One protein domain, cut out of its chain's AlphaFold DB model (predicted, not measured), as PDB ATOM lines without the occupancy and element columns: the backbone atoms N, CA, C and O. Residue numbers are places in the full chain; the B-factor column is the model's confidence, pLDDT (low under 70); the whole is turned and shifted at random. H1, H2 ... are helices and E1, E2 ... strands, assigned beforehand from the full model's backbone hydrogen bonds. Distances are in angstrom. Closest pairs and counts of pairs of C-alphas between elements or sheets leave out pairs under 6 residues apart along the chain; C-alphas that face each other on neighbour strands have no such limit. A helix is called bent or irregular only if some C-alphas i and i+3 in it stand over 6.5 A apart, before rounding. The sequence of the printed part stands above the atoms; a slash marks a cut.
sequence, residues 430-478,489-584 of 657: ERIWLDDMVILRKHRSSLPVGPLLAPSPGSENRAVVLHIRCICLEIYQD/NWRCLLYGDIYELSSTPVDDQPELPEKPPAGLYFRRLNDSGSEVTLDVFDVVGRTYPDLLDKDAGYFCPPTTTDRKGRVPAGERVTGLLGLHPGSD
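Overview. This is residues 430 to 478 and 489 to 584 of the 657 residues of the protein "Clr2 domain-containing protein" of Apiotrichum porosum (UniProt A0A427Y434). There is little regular structure: a strongly twisted, branched antiparallel sheet sits among long loops, with bent E3 and E4 side by side toward one end and residues 543 to 570 reaching toward the other. The printed part has 145 residues, 51 in named elements, mostly strand: E1 to E7, then H1. It is compact, radius of gyration of the C-alphas 16.0 A, yet elongated, spanning 56 by 34 by 26 A.

Arrangement. E1, residues 430 to 433, pairs with no named strand. E2, residues 437 to 440, has E3, residues 464 to 475, on one side (N 438 to O 466, 2.9 A) and E7, residues 539 to 542, on the other (N 439 to O 541, 2.8 A). E4, residues 490 to 502, has E3 on one side (N 472 to O 493, 3.0 A), and E5, residues 521 to 524 (N 500 to O 523, 3.0 A), and E6, residues 532 to 535 (N 494 to O 534, 2.8 A), on the other. H1, residues 571 to 576, only grazes the sheet; every O i to N i+4 pair in it is within hydrogen-bond range.

Along the chain. C-alpha 430 begins E1 at (107.518, 223.147, 181.886); C-alpha 576 ends H1 at (102.605, 229.215, 171.683). E3 measures 27.0 A, E4 35.4 A.

Size, cuts and confidence. Residues 479 to 488 are cut out, leaving 8.9 A between C-alphas 478 and 489. Links E2 to E3, E4 to E5 and E7 to H1 are long. Residues 478 and 552 have pLDDT under 70.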
ATOM      1  N   GLU A 430     106.759 223.566 183.064       96.56
ATOM      2  CA  GLU A 430     107.518 223.147 181.886       96.56
ATOM      3  C   GLU A 430     108.987 222.933 182.232       96.56
ATOM      4  O   GLU A 430     109.550 223.614 183.099       96.56
ATOM      5  N   ARG A 431     109.622 221.990 181.534       96.75
ATOM      6  CA  ARG A 431     111.045 221.717 181.656       96.75
ATOM      7  C   ARG A 431     111.776 222.466 180.559       96.75
ATOM      8  O   ARG A 431     111.545 222.157 179.400       96.75
ATOM      9  N   ILE A 432     112.682 223.376 180.899       97.69
ATOM     10  CA  ILE A 432     113.491 224.139 179.937       97.69
ATOM     11  C   ILE A 432     114.961 223.732 180.087       97.69
ATOM     12  O   ILE A 432     115.468 223.649 181.204       97.69
ATOM     13  N   TRP A 433     115.634 223.465 178.973       97.69
ATOM     14  CA  TRP A 433     117.040 223.070 178.883       97.69
ATOM     15  C   TRP A 433     117.885 224.172 178.227       97.69
ATOM     16  O   TRP A 433     117.375 225.034 177.516       97.69
ATOM     17  N   LEU A 434     119.205 224.111 178.414       95.75
ATOM     18  CA  LEU A 434     120.144 224.763 177.498       95.75
ATOM     19  C   LEU A 434     119.916 224.251 176.070       95.75
ATOM     20  O   LEU A 434     119.694 223.049 175.889       95.75
ATOM     21  N   ASP A 435     120.067 225.142 175.097       95.44
ATOM     22  CA  ASP A 435     119.779 224.971 173.668       95.44
ATOM     23  C   ASP A 435     118.283 224.825 173.325       95.44
ATOM     24  O   ASP A 435     117.942 224.426 172.215       95.44
ATOM     25  N   ASP A 436     117.368 225.160 174.242       97.31
ATOM     26  CA  ASP A 436     115.944 225.290 173.914       97.31
ATOM     27  C   ASP A 436     115.599 226.641 173.286       97.31
ATOM     28  O   ASP A 436     116.268 227.652 173.504       97.31
ATOM     29  N   MET A 437     114.471 226.658 172.571       97.44
ATOM     30  CA  MET A 437     113.787 227.872 172.134       97.44
ATOM     31  C   MET A 437     112.634 228.196 173.089       97.44
ATOM     32  O   MET A 437     111.764 227.355 173.336       97.44
ATOM     33  N   VAL A 438     112.602 229.425 173.602       97.69
ATOM     34  CA  VAL A 438     111.542 229.907 174.499       97.69
ATOM     35  C   VAL A 438     110.921 231.199 173.991       97.69
ATOM     36  O   VAL A 438     111.588 232.019 173.366       97.69
ATOM     37  N   ILE A 439     109.634 231.389 174.264       97.31
ATOM     38  CA  ILE A 439     108.879 232.591 173.903       97.31
ATOM     39  C   ILE A 439     109.107 233.668 174.958       97.31
ATOM     40  O   ILE A 439     109.076 233.390 176.160       97.31
ATOM     41  N   LEU A 440     109.292 234.906 174.509       97.19
ATOM     42  CA  LEU A 440     109.462 236.066 175.376       97.19
ATOM     43  C   LEU A 440     108.147 236.822 175.570       97.19
ATOM     44  O   LEU A 440     107.366 236.989 174.636       97.19
ATOM     45  N   ARG A 441     107.939 237.357 176.776       95.25
ATOM     46  CA  ARG A 441     106.812 238.244 177.112       95.25
ATOM     47  C   ARG A 441     106.918 239.603 176.427       95.25
ATOM     48  O   ARG A 441     105.929 240.320 176.324       95.25
ATOM     49  N   LYS A 442     108.126 240.004 176.019       93.56
ATOM     50  CA  LYS A 442     108.378 241.312 175.408       93.56
ATOM     51  C   LYS A 442     107.806 241.362 173.998       93.56
ATOM     52  O   LYS A 442     108.057 240.485 173.175       93.56
ATOM     53  N   HIS A 443     107.100 242.449 173.707       95.00
ATOM     54  CA  HIS A 443     106.660 242.748 172.354       95.00
ATOM     55  C   HIS A 443     107.854 243.168 171.498       95.00
ATOM     56  O   HIS A 443     108.749 243.876 171.971       95.00
ATOM     57  N   ARG A 444     107.854 242.805 170.217       95.50
ATOM     58  CA  ARG A 444     108.966 243.113 169.313       95.50
ATOM     59  C   ARG A 444     109.271 244.613 169.200       95.50
ATOM     60  O   ARG A 444     110.442 244.983 169.115       95.50
ATOM     61  N   SER A 445     108.239 245.456 169.246       95.06
ATOM     62  CA  SER A 445     108.357 246.926 169.221       95.06
ATOM     63  C   SER A 445     108.914 247.537 170.515       95.06
ATOM     64  O   SER A 445     109.334 248.688 170.512       95.06
ATOM     65  N   SER A 446     108.932 246.780 171.619       94.75
ATOM     66  CA  SER A 446     109.505 247.225 172.900       94.75
ATOM     67  C   SER A 446     111.008 246.967 173.016       94.75
ATOM     68  O   SER A 446     111.644 247.438 173.956       94.75
ATOM     69  N   LEU A 447     111.576 246.203 172.078       94.56
ATOM     70  CA  LEU A 447     112.998 245.887 172.064       94.56
ATOM     71  C   LEU A 447     113.805 247.052 171.471       94.56
ATOM     72  O   LEU A 447     113.347 247.684 170.516       94.56
ATOM     73  N   PRO A 448     115.010 247.330 171.998       92.50
ATOM     74  CA  PRO A 448     115.829 248.437 171.523       92.50
ATOM     75  C   PRO A 448     116.225 248.240 170.055       92.50
ATOM     76  O   PRO A 448     116.667 247.165 169.658       92.50
ATOM     77  N   VAL A 449     116.098 249.301 169.259       85.94
ATOM     78  CA  VAL A 449     116.575 249.345 167.870       85.94
ATOM     79  C   VAL A 449     117.989 249.925 167.860       85.94
ATOM     80  O   VAL A 449     118.245 250.935 168.514       85.94
ATOM     81  N   GLY A 450     118.912 249.291 167.137       89.06
ATOM     82  CA  GLY A 450     120.324 249.683 167.073       89.06
ATOM     83  C   GLY A 450     121.225 248.495 167.402       89.06
ATOM     84  O   GLY A 450     121.770 247.910 166.473       89.06
ATOM     85  N   PRO A 451     121.318 248.075 168.681       91.69
ATOM     86  CA  PRO A 451     121.976 246.818 169.057       91.69
ATOM     87  C   PRO A 451     121.281 245.582 168.471       91.69
ATOM     88  O   PRO A 451     121.892 244.527 168.338       91.69
ATOM     89  N   LEU A 452     119.992 245.718 168.148       95.94
ATOM     90  CA  LEU A 452     119.204 244.722 167.439       95.94
ATOM     91  C   LEU A 452     118.759 245.284 166.088       95.94
ATOM     92  O   LEU A 452     118.503 246.488 165.951       95.94
ATOM     93  N   LEU A 453     118.593 244.393 165.109       96.44
ATOM     94  CA  LEU A 453     118.034 244.741 163.804       96.44
ATOM     95  C   LEU A 453     116.649 245.401 163.938       96.44
ATOM     96  O   LEU A 453     115.929 245.167 164.906       96.44
ATOM     97  N   ALA A 454     116.227 246.182 162.942       96.44
ATOM     98  CA  ALA A 454     114.860 246.709 162.881       96.44
ATOM     99  C   ALA A 454     113.822 245.591 162.606       96.44
ATOM    100  O   ALA A 454     114.175 244.608 161.936       96.44
ATOM    101  N   PRO A 455     112.563 245.720 163.076       97.25
ATOM    102  CA  PRO A 455     111.516 244.718 162.844       97.25
ATOM    103  C   PRO A 455     111.308 244.409 161.353       97.25
ATOM    104  O   PRO A 455     111.234 245.322 160.527       97.25
ATOM    105  N   SER A 456     111.190 243.131 160.979       96.81
ATOM    106  CA  SER A 456     110.723 242.756 159.632       96.81
ATOM    107  C   SER A 456     109.213 242.969 159.465       96.81
ATOM    108  O   SER A 456     108.483 243.027 160.463       96.81
ATOM    109  N   PRO A 457     108.695 243.048 158.224       96.88
ATOM    110  CA  PRO A 457     107.265 243.218 157.980       96.88
ATOM    111  C   PRO A 457     106.384 242.223 158.757       96.88
ATOM    112  O   PRO A 457     106.544 240.999 158.687       96.88
ATOM    113  N   GLY A 458     105.453 242.768 159.543       96.12
ATOM    114  CA  GLY A 458     104.502 242.014 160.365       96.12
ATOM    115  C   GLY A 458     105.092 241.288 161.579       96.12
ATOM    116  O   GLY A 458     104.327 240.661 162.307       96.12
ATOM    117  N   SER A 459     106.411 241.344 161.812       96.56
ATOM    118  CA  SER A 459     107.053 240.681 162.964       96.56
ATOM    119  C   SER A 459     106.613 241.261 164.301       96.56
ATOM    120  O   SER A 459     106.669 240.571 165.310       96.56
ATOM    121  N   GLU A 460     106.121 242.500 164.297       96.19
ATOM    122  CA  GLU A 460     105.574 243.144 165.484       96.19
ATOM    123  C   GLU A 460     104.376 242.391 166.054       96.19
ATOM    124  O   GLU A 460     104.268 242.273 167.261       96.19
ATOM    125  N   ASN A 461     103.555 241.774 165.206       96.50
ATOM    126  CA  ASN A 461     102.378 241.018 165.639       96.50
ATOM    127  C   ASN A 461     102.692 239.540 165.926       96.50
ATOM    128  O   ASN A 461     101.791 238.709 165.902       96.50
ATOM    129  N   ARG A 462     103.965 239.180 166.109       96.31
ATOM    130  CA  ARG A 462     104.420 237.800 166.317       96.31
ATOM    131  C   ARG A 462     105.329 237.719 167.535       96.31
ATOM    132  O   ARG A 462     105.853 238.726 168.012       96.31
ATOM    133  N   ALA A 463     105.516 236.510 168.043       96.56
ATOM    134  CA  ALA A 463     106.386 236.294 169.184       96.56
ATOM    135  C   ALA A 463     107.849 236.575 168.832       96.56
ATOM    136  O   ALA A 463     108.329 236.288 167.729       96.56
ATOM    137  N   VAL A 464     108.563 237.067 169.838       97.50
ATOM    138  CA  VAL A 464     110.019 237.033 169.882       97.50
ATOM    139  C   VAL A 464     110.425 235.808 170.688       97.50
ATOM    140  O   VAL A 464     109.798 235.493 171.703       97.50
ATOM    141  N   VAL A 465     111.458 235.109 170.235       97.75
ATOM    142  CA  VAL A 465     111.947 233.885 170.870       97.75
ATOM    143  C   VAL A 465     113.427 234.005 171.210       97.75
ATOM    144  O   VAL A 465     114.178 234.670 170.499       97.75
ATOM    145  N   LEU A 466     113.846 233.359 172.292       98.19
ATOM    146  CA  LEU A 466     115.241 233.232 172.704       98.19
ATOM    147  C   LEU A 466     115.690 231.786 172.492       98.19
ATOM    148  O   LEU A 466     115.041 230.865 172.986       98.19
ATOM    149  N   HIS A 467     116.819 231.601 171.816       97.81
ATOM    150  CA  HIS A 467     117.583 230.360 171.836       97.81
ATOM    151  C   HIS A 467     118.568 230.404 173.007       97.81
ATOM    152  O   HIS A 467     119.504 231.204 173.005       97.81
ATOM    153  N   ILE A 468     118.345 229.571 174.019       97.62
ATOM    154  CA  ILE A 468     119.069 229.631 175.291       97.62
ATOM    155  C   ILE A 468     120.472 229.040 175.137       97.62
ATOM    156  O   ILE A 468     120.622 227.860 174.842       97.62
ATOM    157  N   ARG A 469     121.500 229.829 175.439       95.00
ATOM    158  CA  ARG A 469     122.911 229.409 175.485       95.00
ATOM    159  C   ARG A 469     123.432 229.208 176.900       95.00
ATOM    160  O   ARG A 469     124.273 228.342 177.124       95.00
ATOM    161  N   CYS A 470     122.908 229.963 177.862       94.94
ATOM    162  CA  CYS A 470     123.284 229.852 179.267       94.94
ATOM    163  C   CYS A 470     122.078 230.089 180.182       94.94
ATOM    164  O   CYS A 470     121.236 230.940 179.903       94.94
ATOM    165  N   ILE A 471     122.025 229.349 181.291       96.56
ATOM    166  CA  ILE A 471     121.102 229.557 182.409       96.56
ATOM    167  C   ILE A 471     121.968 229.699 183.653       96.56
ATOM    168  O   ILE A 471     122.747 228.794 183.976       96.56
ATOM    169  N   CYS A 472     121.820 230.800 184.381       95.31
ATOM    170  CA  CYS A 472     122.545 231.001 185.624       95.31
ATOM    171  C   CYS A 472     121.672 231.606 186.725       95.31
ATOM    172  O   CYS A 472     120.643 232.232 186.479       95.31
ATOM    173  N   LEU A 473     122.119 231.405 187.963       93.50
ATOM    174  CA  LEU A 473     121.735 232.229 189.096       93.50
ATOM    175  C   LEU A 473     122.885 233.163 189.449       93.50
ATOM    176  O   LEU A 473     124.012 232.696 189.624       93.50
ATOM    177  N   GLU A 474     122.582 234.442 189.618       91.94
ATOM    178  CA  GLU A 474     123.549 235.479 189.969       91.94
ATOM    179  C   GLU A 474     123.078 236.307 191.158       91.94
ATOM    180  O   GLU A 474     121.883 236.579 191.306       91.94
ATOM    181  N   ILE A 475     124.019 236.707 192.014       86.50
ATOM    182  CA  ILE A 475     123.746 237.659 193.090       86.50
ATOM    183  C   ILE A 475     123.582 239.037 192.463       86.50
ATOM    184  O   ILE A 475     124.526 239.609 191.921       86.50
ATOM    185  N   TYR A 476     122.381 239.583 192.577       79.81
ATOM    186  CA  TYR A 476     122.081 240.921 192.123       79.81
ATOM    187  C   TYR A 476     122.474 241.934 193.199       79.81
ATOM    188  O   TYR A 476     121.792 242.092 194.215       79.81
ATOM    189  N   GLN A 477     123.601 242.606 192.973       70.69
ATOM    190  CA  GLN A 477     124.013 243.769 193.749       70.69
ATOM    191  C   GLN A 477     123.398 245.005 193.096       70.69
ATOM    192  O   GLN A 477     124.011 245.623 192.231       70.69
ATOM    193  N   ASP A 478     122.169 245.351 193.475       62.69
ATOM    194  CA  ASP A 478     121.709 246.721 193.232       62.69
ATOM    195  C   ASP A 478     122.625 247.677 194.012       62.69
ATOM    196  O   ASP A 478     123.134 247.303 195.073       62.69
ATOM    197  N   ASN A 489     119.994 238.680 197.248       79.25
ATOM    198  CA  ASN A 489     119.001 238.803 196.178       79.25
ATOM    199  C   ASN A 489     119.492 238.078 194.914       79.25
ATOM    200  O   ASN A 489     120.161 238.658 194.066       79.25
ATOM    201  N   TRP A 490     119.166 236.796 194.783       85.25
ATOM    202  CA  TRP A 490     119.467 236.018 193.580       85.25
ATOM    203  C   TRP A 490     118.512 236.356 192.430       85.25
ATOM    204  O   TRP A 490     117.297 236.429 192.628       85.25
ATOM    205  N   ARG A 491     119.052 236.483 191.215       91.56
ATOM    206  CA  ARG A 491     118.297 236.539 189.954       91.56
ATOM    207  C   ARG A 491     118.631 235.342 189.081       91.56
ATOM    208  O   ARG A 491     119.774 234.896 189.058       91.56
ATOM    209  N   CYS A 492     117.633 234.826 188.368       94.88
ATOM    210  CA  CYS A 492     117.840 233.803 187.350       94.88
ATOM    211  C   CYS A 492     117.895 234.471 185.988       94.88
ATOM    212  O   CYS A 492     116.896 235.036 185.545       94.88
ATOM    213  N   LEU A 493     119.053 234.386 185.343       96.44
ATOM    214  CA  LEU A 493     119.305 235.006 184.054       96.44
ATOM    215  C   LEU A 493     119.469 233.938 182.976       96.44
ATOM    216  O   LEU A 493     120.009 232.852 183.211       96.44
ATOM    217  N   LEU A 494     118.977 234.264 181.787       97.56
ATOM    218  CA  LEU A 494     119.125 233.475 180.578       97.56
ATOM    219  C   LEU A 494     119.907 234.298 179.560       97.56
ATOM    220  O   LEU A 494     119.572 235.455 179.313       97.56
ATOM    221  N   TYR A 495     120.924 233.688 178.961       96.12
ATOM    222  CA  TYR A 495     121.707 234.289 177.884       96.12
ATOM    223  C   TYR A 495     121.441 233.538 176.597       96.12
ATOM    224  O   TYR A 495     121.281 232.313 176.617       96.12
ATOM    225  N   GLY A 496     121.438 234.254 175.482       96.50
ATOM    226  CA  GLY A 496     121.492 233.624 174.176       96.50
ATOM    227  C   GLY A 496     121.079 234.530 173.033       96.50
ATOM    228  O   GLY A 496     121.171 235.756 173.105       96.50
ATOM    229  N   ASP A 497     120.621 233.890 171.964       97.31
ATOM    230  CA  ASP A 497     120.318 234.541 170.698       97.31
ATOM    231  C   ASP A 497     118.827 234.812 170.576       97.31
ATOM    232  O   ASP A 497     118.001 233.928 170.806       97.31
ATOM    233  N   ILE A 498     118.470 236.032 170.188       97.56
ATOM    234  CA  ILE A 498     117.078 236.447 170.065       97.56
ATOM    235  C   ILE A 498     116.656 236.433 168.595       97.56
ATOM    236  O   ILE A 498     117.370 236.915 167.712       97.56
ATOM    237  N   TYR A 499     115.474 235.886 168.325       97.75
ATOM    238  CA  TYR A 499     114.923 235.742 166.983       97.75
ATOM    239  C   TYR A 499     113.505 236.301 166.915       97.75
ATOM    240  O   TYR A 499     112.718 236.179 167.853       97.75
ATOM    241  N   GLU A 500     113.151 236.854 165.761       97.25
ATOM    242  CA  GLU A 500     111.761 237.105 165.380       97.25
ATOM    243  C   GLU A 500     111.312 236.102 164.313       97.25
ATOM    244  O   GLU A 500     112.129 235.536 163.581       97.25
ATOM    245  N   LEU A 501     109.999 235.917 164.174       96.56
ATOM    246  CA  LEU A 501     109.435 235.231 163.016       96.56
ATOM    247  C   LEU A 501     109.267 236.220 161.857       96.56
ATOM    248  O   LEU A 501     108.538 237.210 161.966       96.56
ATOM    249  N   SER A 502     109.903 235.933 160.727       96.12
ATOM    250  CA  SER A 502     109.832 236.711 159.492       96.12
ATOM    251  C   SER A 502     109.121 235.935 158.388       96.12
ATOM    252  O   SER A 502     109.216 234.714 158.320       96.12
ATOM    253  N   SER A 503     108.418 236.638 157.502       96.38
ATOM    254  CA  SER A 503     107.867 236.053 156.272       96.38
ATOM    255  C   SER A 503     108.889 235.989 155.137       96.38
ATOM    256  O   SER A 503     108.644 235.345 154.120       96.38
ATOM    257  N   THR A 504     110.018 236.686 155.281       95.38
ATOM    258  CA  THR A 504     111.086 236.695 154.284       95.38
ATOM    259  C   THR A 504     112.087 235.589 154.616       95.38
ATOM    260  O   THR A 504     112.515 235.512 155.771       95.38
ATOM    261  N   PRO A 505     112.470 234.746 153.640       93.94
ATOM    262  CA  PRO A 505     113.555 233.789 153.819       93.94
ATOM    263  C   PRO A 505     114.843 234.484 154.273       93.94
ATOM    264  O   PRO A 505     115.118 235.616 153.874       93.94
ATOM    265  N   VAL A 506     115.622 233.801 155.105       91.31
ATOM    266  CA  VAL A 506     116.934 234.265 155.568       91.31
ATOM    267  C   VAL A 506     117.978 233.344 154.953       91.31
ATOM    268  O   VAL A 506     117.855 232.128 155.092       91.31
ATOM    269  N   ASP A 507     118.969 233.912 154.267       87.06
ATOM    270  CA  ASP A 507     119.952 233.137 153.493       87.06
ATOM    271  C   ASP A 507     120.864 232.263 154.373       87.06
ATOM    272  O   ASP A 507     121.355 231.235 153.912       87.06
ATOM    273  N   ASP A 508     121.056 232.639 155.642       82.31
ATOM    274  CA  ASP A 508     121.925 231.940 156.593       82.31
ATOM    275  C   ASP A 508     121.196 231.691 157.924       82.31
ATOM    276  O   ASP A 508     121.231 232.506 158.851       82.31
ATOM    277  N   GLN A 509     120.447 230.585 157.996       79.50
ATOM    278  CA  GLN A 509     119.800 230.157 159.236       79.50
ATOM    279  C   GLN A 509     120.662 229.134 159.974       79.50
ATOM    280  O   GLN A 509     120.936 228.067 159.418       79.50
ATOM    281  N   PRO A 510     121.017 229.385 161.248       85.62
ATOM    282  CA  PRO A 510     121.606 228.343 162.071       85.62
ATOM    283  C   PRO A 510     120.613 227.188 162.233       85.62
ATOM    284  O   PRO A 510     119.395 227.390 162.242       85.62
ATOM    285  N   GLU A 511     121.132 225.972 162.404       90.19
ATOM    286  CA  GLU A 511     120.299 224.833 162.782       90.19
ATOM    287  C   GLU A 511     119.730 225.064 164.185       90.19
ATOM    288  O   GLU A 511     120.409 224.901 165.198       90.19
ATOM    289  N   LEU A 512     118.469 225.484 164.233       93.88
ATOM    290  CA  LEU A 512     117.728 225.664 165.472       93.88
ATOM    291  C   LEU A 512     117.051 224.350 165.891       93.88
ATOM    292  O   LEU A 512     116.719 223.505 165.044       93.88
ATOM    293  N   PRO A 513     116.823 224.144 167.202       91.44
ATOM    294  CA  PRO A 513     116.161 222.939 167.698       91.44
ATOM    295  C   PRO A 513     114.747 222.807 167.121       91.44
ATOM    296  O   PRO A 513     114.339 221.706 166.739       91.44
ATOM    297  N   GLU A 514     114.050 223.932 166.973       92.75
ATOM    298  CA  GLU A 514     112.663 224.007 166.537       92.75
ATOM    299  C   GLU A 514     112.544 224.516 165.103       92.75
ATOM    300  O   GLU A 514     113.321 225.357 164.644       92.75
ATOM    301  N   LYS A 515     111.533 224.015 164.390       92.50
ATOM    302  CA  LYS A 515     111.188 224.521 163.058       92.50
ATOM    303  C   LYS A 515     110.230 225.705 163.195       92.50
ATOM    304  O   LYS A 515     109.330 225.645 164.034       92.50
ATOM    305  N   PRO A 516     110.378 226.761 162.380       93.38
ATOM    306  CA  PRO A 516     109.399 227.835 162.369       93.38
ATOM    307  C   PRO A 516     108.050 227.317 161.834       93.38
ATOM    308  O   PRO A 516     108.025 226.336 161.077       93.38
ATOM    309  N   PRO A 517     106.927 227.972 162.179       92.25
ATOM    310  CA  PRO A 517     105.641 227.682 161.558       92.25
ATOM    311  C   PRO A 517     105.711 227.774 160.029       92.25
ATOM    312  O   PRO A 517     106.504 228.536 159.470       92.25
ATOM    313  N   ALA A 518     104.859 227.013 159.340       90.06
ATOM    314  CA  ALA A 518     104.862 226.951 157.882       90.06
ATOM    315  C   ALA A 518     104.750 228.349 157.238       90.06
ATOM    316  O   ALA A 518     103.843 229.118 157.549       90.06
ATOM    317  N   GLY A 519     105.666 228.653 156.312       92.62
ATOM    318  CA  GLY A 519     105.722 229.943 155.613       92.62
ATOM    319  C   GLY A 519     106.430 231.067 156.378       92.62
ATOM    320  O   GLY A 519     106.490 232.183 155.869       92.62
ATOM    321  N   LEU A 520     106.973 230.787 157.566       95.25
ATOM    322  CA  LEU A 520     107.770 231.723 158.355       95.25
ATOM    323  C   LEU A 520     109.202 231.210 158.546       95.25
ATOM    324  O   LEU A 520     109.502 230.035 158.346       95.25
ATOM    325  N   TYR A 521     110.080 232.117 158.963       96.19
ATOM    326  CA  TYR A 521     111.508 231.898 159.150       96.19
ATOM    327  C   TYR A 521     111.963 232.567 160.447       96.19
ATOM    328  O   TYR A 521     111.582 233.703 160.721       96.19
ATOM    329  N   PHE A 522     112.801 231.899 161.240       97.00
ATOM    330  CA  PHE A 522     113.497 232.556 162.344       97.00
ATOM    331  C   PHE A 522     114.574 233.506 161.810       97.00
ATOM    332  O   PHE A 522     115.485 233.091 161.092       97.00
ATOM    333  N   ARG A 523     114.492 234.784 162.168       96.88
ATOM    334  CA  ARG A 523     115.492 235.801 161.835       96.88
ATOM    335  C   ARG A 523     116.163 236.275 163.118       96.88
ATOM    336  O   ARG A 523     115.494 236.862 163.965       96.88
ATOM    337  N   ARG A 524     117.470 236.022 163.252       97.06
ATOM    338  CA  ARG A 524     118.278 236.489 164.393       97.06
ATOM    339  C   ARG A 524     118.293 238.019 164.415       97.06
ATOM    340  O   ARG A 524     118.394 238.634 163.352       97.06
ATOM    341  N   LEU A 525     118.155 238.628 165.591       96.81
ATOM    342  CA  LEU A 525     118.142 240.090 165.736       96.81
ATOM    343  C   LEU A 525     119.462 240.656 166.248       96.81
ATOM    344  O   LEU A 525     119.752 241.808 165.943       96.81
ATOM    345  N   ASN A 526     120.211 239.887 167.038       96.12
ATOM    346  CA  ASN A 526     121.541 240.240 167.527       96.12
ATOM    347  C   ASN A 526     122.643 239.761 166.565       96.12
ATOM    348  O   ASN A 526     122.447 238.810 165.803       96.12
ATOM    349  N   ASP A 527     123.805 240.410 166.627       93.75
ATOM    350  CA  ASP A 527     124.988 240.048 165.839       93.75
ATOM    351  C   ASP A 527     125.557 238.680 166.241       93.75
ATOM    352  O   ASP A 527     125.390 238.226 167.371       93.75
ATOM    353  N   SER A 528     126.291 238.024 165.333       87.88
ATOM    354  CA  SER A 528     126.775 236.651 165.537       87.88
ATOM    355  C   SER A 528     127.727 236.452 166.721       87.88
ATOM    356  O   SER A 528     127.837 235.329 167.214       87.88
ATOM    357  N   GLY A 529     128.365 237.527 167.187       86.69
ATOM    358  CA  GLY A 529     129.274 237.546 168.334       86.69
ATOM    359  C   GLY A 529     128.718 238.236 169.582       86.69
ATOM    360  O   GLY A 529     129.493 238.509 170.495       86.69
ATOM    361  N   SER A 530     127.423 238.558 169.625       90.44
ATOM    362  CA  SER A 530     126.768 239.111 170.813       90.44
ATOM    363  C   SER A 530     125.637 238.203 171.284       90.44
ATOM    364  O   SER A 530     125.075 237.444 170.499       90.44
ATOM    365  N   GLU A 531     125.300 238.290 172.567       92.44
ATOM    366  CA  GLU A 531     124.170 237.592 173.180       92.44
ATOM    367  C   GLU A 531     123.328 238.592 173.973       92.44
ATOM    368  O   GLU A 531     123.817 239.638 174.411       92.44
ATOM    369  N   VAL A 532     122.050 238.275 174.156       95.19
ATOM    370  CA  VAL A 532     121.131 239.047 174.993       95.19
ATOM    371  C   VAL A 532     120.982 238.351 176.337       95.19
ATOM    372  O   VAL A 532     120.868 237.128 176.394       95.19
ATOM    373  N   THR A 533     120.929 239.139 177.409       95.00
ATOM    374  CA  THR A 533     120.622 238.668 178.763       95.00
ATOM    375  C   THR A 533     119.188 239.029 179.123       95.00
ATOM    376  O   THR A 533     118.771 240.174 178.944       95.00
ATOM    377  N   LEU A 534     118.439 238.060 179.643       95.62
ATOM    378  CA  LEU A 534     117.047 238.214 180.059       95.62
ATOM    379  C   LEU A 534     116.841 237.655 181.462       95.62
ATOM    380  O   LEU A 534     117.513 236.704 181.862       95.62
ATOM    381  N   ASP A 535     115.881 238.218 182.189       95.50
ATOM    382  CA  ASP A 535     115.419 237.625 183.441       95.50
ATOM    383  C   ASP A 535     114.465 236.457 183.134       95.50
ATOM    384  O   ASP A 535     113.731 236.478 182.143       95.50
ATOM    385  N   VAL A 536     114.434 235.430 183.987       95.88
ATOM    386  CA  VAL A 536     113.479 234.314 183.867       95.88
ATOM    387  C   VAL A 536     112.025 234.793 183.773       95.88
ATOM    388  O   VAL A 536     111.205 234.152 183.115       95.88
ATOM    389  N   PHE A 537     111.694 235.940 184.370       95.00
ATOM    390  CA  PHE A 537     110.354 236.519 184.295       95.00
ATOM    391  C   PHE A 537     110.015 237.131 182.932       95.00
ATOM    392  O   PHE A 537     108.834 237.334 182.655       95.00
ATOM    393  N   ASP A 538     110.991 237.365 182.052       96.19
ATOM    394  CA  ASP A 538     110.740 237.757 180.662       96.19
ATOM    395  C   ASP A 538     110.349 236.562 179.780       96.19
ATOM    396  O   ASP A 538     109.914 236.754 178.644       96.19
ATOM    397  N   VAL A 539     110.453 235.331 180.292       96.94
ATOM    398  CA  VAL A 539     110.103 234.103 179.574       96.94
ATOM    399  C   VAL A 539     108.641 233.723 179.827       96.94
ATOM    400  O   VAL A 539     108.136 233.753 180.956       96.94
ATOM    401  N   VAL A 540     107.944 233.357 178.754       95.56
ATOM    402  CA  VAL A 540     106.585 232.796 178.781       95.56
ATOM    403  C   VAL A 540     106.637 231.285 178.976       95.56
ATOM    404  O   VAL A 540     105.919 230.752 179.812       95.56
ATOM    405  N   GLY A 541     107.473 230.592 178.209       95.88
ATOM    406  CA  GLY A 541     107.516 229.132 178.160       95.88
ATOM    407  C   GLY A 541     108.162 228.644 176.869       95.88
ATOM    408  O   GLY A 541     108.714 229.440 176.102       95.88
ATOM    409  N   ARG A 542     108.103 227.339 176.620       96.19
ATOM    410  CA  ARG A 542     108.619 226.723 175.388       96.19
ATOM    411  C   ARG A 542     107.750 227.054 174.174       96.19
ATOM    412  O   ARG A 542     106.558 227.334 174.294       96.19
ATOM    413  N   THR A 543     108.348 226.994 172.988       94.31
ATOM    414  CA  THR A 543     107.600 227.006 171.724       94.31
ATOM    415  C   THR A 543     107.021 225.619 171.432       94.31
ATOM    416  O   THR A 543     107.634 224.597 171.741       94.31
ATOM    417  N   TYR A 544     105.847 225.575 170.797       94.00
ATOM    418  CA  TYR A 544     105.215 224.325 170.355       94.00
ATOM    419  C   TYR A 544     104.722 224.455 168.906       94.00
ATOM    420  O   TYR A 544     103.513 224.545 168.678       94.00
ATOM    421  N   PRO A 545     105.634 224.505 167.912       89.19
ATOM    422  CA  PRO A 545     105.316 224.861 166.522       89.19
ATOM    423  C   PRO A 545     104.379 223.869 165.810       89.19
ATOM    424  O   PRO A 545     103.814 224.192 164.768       89.19
ATOM    425  N   ASP A 546     104.197 222.673 166.369       89.31
ATOM    426  CA  ASP A 546     103.465 221.554 165.780       89.31
ATOM    427  C   ASP A 546     102.046 221.358 166.354       89.31
ATOM    428  O   ASP A 546     101.361 220.403 165.984       89.31
ATOM    429  N   LEU A 547     101.542 222.258 167.215       91.12
ATOM    430  CA  LEU A 547     100.200 222.124 167.819       91.12
ATOM    431  C   LEU A 547      99.051 222.073 166.796       91.12
ATOM    432  O   LEU A 547      97.983 221.539 167.102       91.12
ATOM    433  N   LEU A 548      99.253 222.609 165.588       89.50
ATOM    434  CA  LEU A 548      98.254 222.596 164.510       89.50
ATOM    435  C   LEU A 548      98.466 221.477 163.486       89.50
ATOM    436  O   LEU A 548      97.622 221.312 162.593       89.50
ATOM    437  N   ASP A 549      99.529 220.684 163.608       87.50
ATOM    438  CA  ASP A 549      99.808 219.611 162.659       87.50
ATOM    439  C   ASP A 549      98.695 218.554 162.697       87.50
ATOM    440  O   ASP A 549      98.086 218.267 163.730       87.50
ATOM    441  N   LYS A 550      98.379 217.980 161.530       73.50
ATOM    442  CA  LYS A 550      97.241 217.051 161.371       73.50
ATOM    443  C   LYS A 550      97.371 215.797 162.234       73.50
ATOM    444  O   LYS A 550      96.361 215.287 162.705       73.50
ATOM    445  N   ASP A 551      98.603 215.348 162.445       71.06
ATOM    446  CA  ASP A 551      98.930 214.146 163.213       71.06
ATOM    447  C   ASP A 551      99.106 214.442 164.714       71.06
ATOM    448  O   ASP A 551      99.333 213.530 165.504       71.06
ATOM    449  N   ALA A 552      99.048 215.717 165.102       64.12
ATOM    450  CA  ALA A 552      99.592 216.209 166.358       64.12
ATOM    451  C   ALA A 552      98.569 216.795 167.332       64.12
ATOM    452  O   ALA A 552      98.916 216.934 168.506       64.12
ATOM    453  N   GLY A 553      97.394 217.230 166.861       70.12
ATOM    454  CA  GLY A 553      96.674 218.290 167.565       70.12
ATOM    455  C   GLY A 553      95.174 218.097 167.736       70.12
ATOM    456  O   GLY A 553      94.429 217.930 166.769       70.12
ATOM    457  N   TYR A 554      94.728 218.295 168.976       88.25
ATOM    458  CA  TYR A 554      93.350 218.643 169.329       88.25
ATOM    459  C   TYR A 554      92.881 219.948 168.658       88.25
ATOM    460  O   TYR A 554      91.698 220.091 168.351       88.25
ATOM    461  N   PHE A 555      93.801 220.880 168.384       92.94
ATOM    462  CA  PHE A 555      93.498 222.176 167.775       92.94
ATOM    463  C   PHE A 555      93.713 222.171 166.269       92.94
ATOM    464  O   PHE A 555      94.666 221.555 165.823       92.94
ATOM    465  N   CYS A 556      92.902 222.883 165.486       92.56
ATOM    466  CA  CYS A 556      93.108 223.124 164.054       92.56
ATOM    467  C   CYS A 556      93.256 224.626 163.752       92.56
ATOM    468  O   CYS A 556      92.791 225.452 164.541       92.56
ATOM    469  N   PRO A 557      93.842 225.013 162.601       90.50
ATOM    470  CA  PRO A 557      93.877 226.416 162.201       90.50
ATOM    471  C   PRO A 557      92.460 227.021 162.173       90.50
ATOM    472  O   PRO A 557      91.546 226.350 161.677       90.50
ATOM    473  N   PRO A 558      92.257 228.273 162.630       88.62
ATOM    474  CA  PRO A 558      90.930 228.901 162.700       88.62
ATOM    475  C   PRO A 558      90.183 228.942 161.363       88.62
ATOM    476  O   PRO A 558      88.957 228.880 161.316       88.62
ATOM    477  N   THR A 559      90.936 229.000 160.265       89.25
ATOM    478  CA  THR A 559      90.439 229.058 158.885       89.25
ATOM    479  C   THR A 559      90.032 227.695 158.314       89.25
ATOM    480  O   THR A 559      89.494 227.629 157.210       89.25
ATOM    481  N   THR A 560      90.280 226.595 159.032       88.44
ATOM    482  CA  THR A 560      90.008 225.241 158.531       88.44
ATOM    483  C   THR A 560      88.520 224.904 158.628       88.44
ATOM    484  O   THR A 560      87.922 224.948 159.706       88.44
ATOM    485  N   THR A 561      87.929 224.504 157.501       87.69
ATOM    486  CA  THR A 561      86.532 224.045 157.415       87.69
ATOM    487  C   THR A 561      86.369 222.573 157.811       87.69
ATOM    488  O   THR A 561      85.393 222.222 158.471       87.69
ATOM    489  N   ASP A 562      87.337 221.715 157.477       84.88
ATOM    490  CA  ASP A 562      87.352 220.294 157.851       84.88
ATOM    491  C   ASP A 562      87.983 220.083 159.234       84.88
ATOM    492  O   ASP A 562      89.194 219.899 159.382       84.88
ATOM    493  N   ARG A 563      87.149 220.148 160.275       82.94
ATOM    494  CA  ARG A 563      87.618 220.084 161.666       82.94
ATOM    495  C   ARG A 563      87.875 218.661 162.164       82.94
ATOM    496  O   ARG A 563      88.684 218.496 163.063       82.94
ATOM    497  N   LYS A 564      87.211 217.627 161.629       85.94
ATOM    498  CA  LYS A 564      87.316 216.218 162.096       85.94
ATOM    499  C   LYS A 564      87.296 216.036 163.630       85.94
ATOM    500  O   LYS A 564      88.025 215.210 164.169       85.94
ATOM    501  N   GLY A 565      86.489 216.825 164.344       83.62
ATOM    502  CA  GLY A 565      86.417 216.792 165.814       83.62
ATOM    503  C   GLY A 565      87.522 217.563 166.553       83.62
ATOM    504  O   GLY A 565      87.571 217.505 167.778       83.62
ATOM    505  N   ARG A 566      88.385 218.288 165.832       88.50
ATOM    506  CA  ARG A 566      89.343 219.261 166.373       88.50
ATOM    507  C   ARG A 566      88.657 220.596 166.655       88.50
ATOM    508  O   ARG A 566      87.631 220.929 166.053       88.50
ATOM    509  N   VAL A 567      89.251 221.374 167.547       90.25
ATOM    510  CA  VAL A 567      88.761 222.695 167.950       90.25
ATOM    511  C   VAL A 567      89.591 223.784 167.263       90.25
ATOM    512  O   VAL A 567      90.805 223.639 167.175       90.25
ATOM    513  N   PRO A 568      88.998 224.870 166.741       92.50
ATOM    514  CA  PRO A 568      89.773 226.011 166.258       92.50
ATOM    515  C   PRO A 568      90.712 226.542 167.345       92.50
ATOM    516  O   PRO A 568      90.273 226.755 168.470       92.50
ATOM    517  N   ALA A 569      91.981 226.747 167.006       93.38
ATOM    518  CA  ALA A 569      92.947 227.365 167.907       93.38
ATOM    519  C   ALA A 569      92.529 228.802 168.260       93.38
ATOM    520  O   ALA A 569      92.178 229.579 167.370       93.38
ATOM    521  N   GLY A 570      92.572 229.146 169.540       93.12
ATOM    522  CA  GLY A 570      92.455 230.513 170.030       93.12
ATOM    523  C   GLY A 570      93.808 231.224 170.087       93.12
ATOM    524  O   GLY A 570      94.816 230.749 169.559       93.12
ATOM    525  N   GLU A 571      93.813 232.387 170.739       91.50
ATOM    526  CA  GLU A 571      94.981 233.271 170.836       91.50
ATOM    527  C   GLU A 571      96.143 232.668 171.638       91.50
ATOM    528  O   GLU A 571      97.304 232.963 171.357       91.50
ATOM    529  N   ARG A 572      95.882 231.787 172.615       91.56
ATOM    530  CA  ARG A 572      96.963 231.186 173.411       91.56
ATOM    531  C   ARG A 572      97.700 230.128 172.617       91.56
ATOM    532  O   ARG A 572      98.928 230.105 172.624       91.56
ATOM    533  N   VAL A 573      96.973 229.265 171.914       93.69
ATOM    534  CA  VAL A 573      97.570 228.258 171.033       93.69
ATOM    535  C   VAL A 573      98.353 228.947 169.919       93.69
ATOM    536  O   VAL A 573      99.478 228.540 169.634       93.69
ATOM    537  N   THR A 574      97.825 230.021 169.325       94.12
ATOM    538  CA  THR A 574      98.566 230.788 168.315       94.12
ATOM    539  C   THR A 574      99.764 231.540 168.897       94.12
ATOM    540  O   THR A 574     100.807 231.591 168.243       94.12
ATOM    541  N   GLY A 575      99.684 232.023 170.136       94.12
ATOM    542  CA  GLY A 575     100.818 232.563 170.887       94.12
ATOM    543  C   GLY A 575     101.938 231.540 171.100       94.12
ATOM    544  O   GLY A 575     103.092 231.839 170.809       94.12
ATOM    545  N   LEU A 576     101.619 230.302 171.500       94.06
ATOM    546  CA  LEU A 576     102.605 229.215 171.683       94.06
ATOM    547  C   LEU A 576     103.259 228.735 170.374       94.06
ATOM    548  O   LEU A 576     104.360 228.179 170.390       94.06
ATOM    549  N   LEU A 577     102.599 228.964 169.236       93.88
ATOM    550  CA  LEU A 577     103.167 228.778 167.893       93.88
ATOM    551  C   LEU A 577     104.075 229.948 167.476       93.88
ATOM    552  O   LEU A 577     104.745 229.874 166.448       93.88
ATOM    553  N   GLY A 578     104.063 231.044 168.235       94.31
ATOM    554  CA  GLY A 578     104.736 232.302 167.928       94.31
ATOM    555  C   GLY A 578     103.988 233.208 166.945       94.31
ATOM    556  O   GLY A 578     104.522 234.229 166.515       94.31
ATOM    557  N   LEU A 579     102.752 232.867 166.574       95.06
ATOM    558  CA  LEU A 579     101.954 233.629 165.606       95.06
ATOM    559  C   LEU A 579     101.314 234.889 166.199       95.06
ATOM    560  O   LEU A 579     100.833 235.718 165.434       95.06
ATOM    561  N   HIS A 580     101.326 235.023 167.523       94.56
ATOM    562  CA  HIS A 580     100.945 236.224 168.267       94.56
ATOM    563  C   HIS A 580     102.074 236.621 169.225       94.56
ATOM    564  O   HIS A 580     102.919 235.773 169.539       94.56
ATOM    565  N   PRO A 581     102.124 237.882 169.687       93.69
ATOM    566  CA  PRO A 581     103.079 238.308 170.699       93.69
ATOM    567  C   PRO A 581     103.004 237.443 171.962       93.69
ATOM    568  O   PRO A 581     101.928 237.094 172.443       93.69
ATOM    569  N   GLY A 582     104.159 237.130 172.550       87.62
ATOM    570  CA  GLY A 582     104.200 236.351 173.790       87.62
ATOM    571  C   GLY A 582     103.618 237.091 175.000       87.62
ATOM    572  O   GLY A 582     103.255 236.446 175.977       87.62
ATOM    573  N   SER A 583     103.470 238.420 174.932       88.00
ATOM    574  CA  SER A 583     102.767 239.227 175.943       88.00
ATOM    575  C   SER A 583     101.323 238.790 176.172       88.00
ATOM    576  O   SER A 583     100.786 239.015 177.255       88.00
ATOM    577  N   ASP A 584     100.714 238.167 175.164       85.38
ATOM    578  CA  ASP A 584      99.306 237.772 175.174       85.38
ATOM    579  C   ASP A 584      99.124 236.391 175.828       85.38
ATOM    580  O   ASP A 584      98.017 235.981 176.183       85.38
TER     581      ASP A 584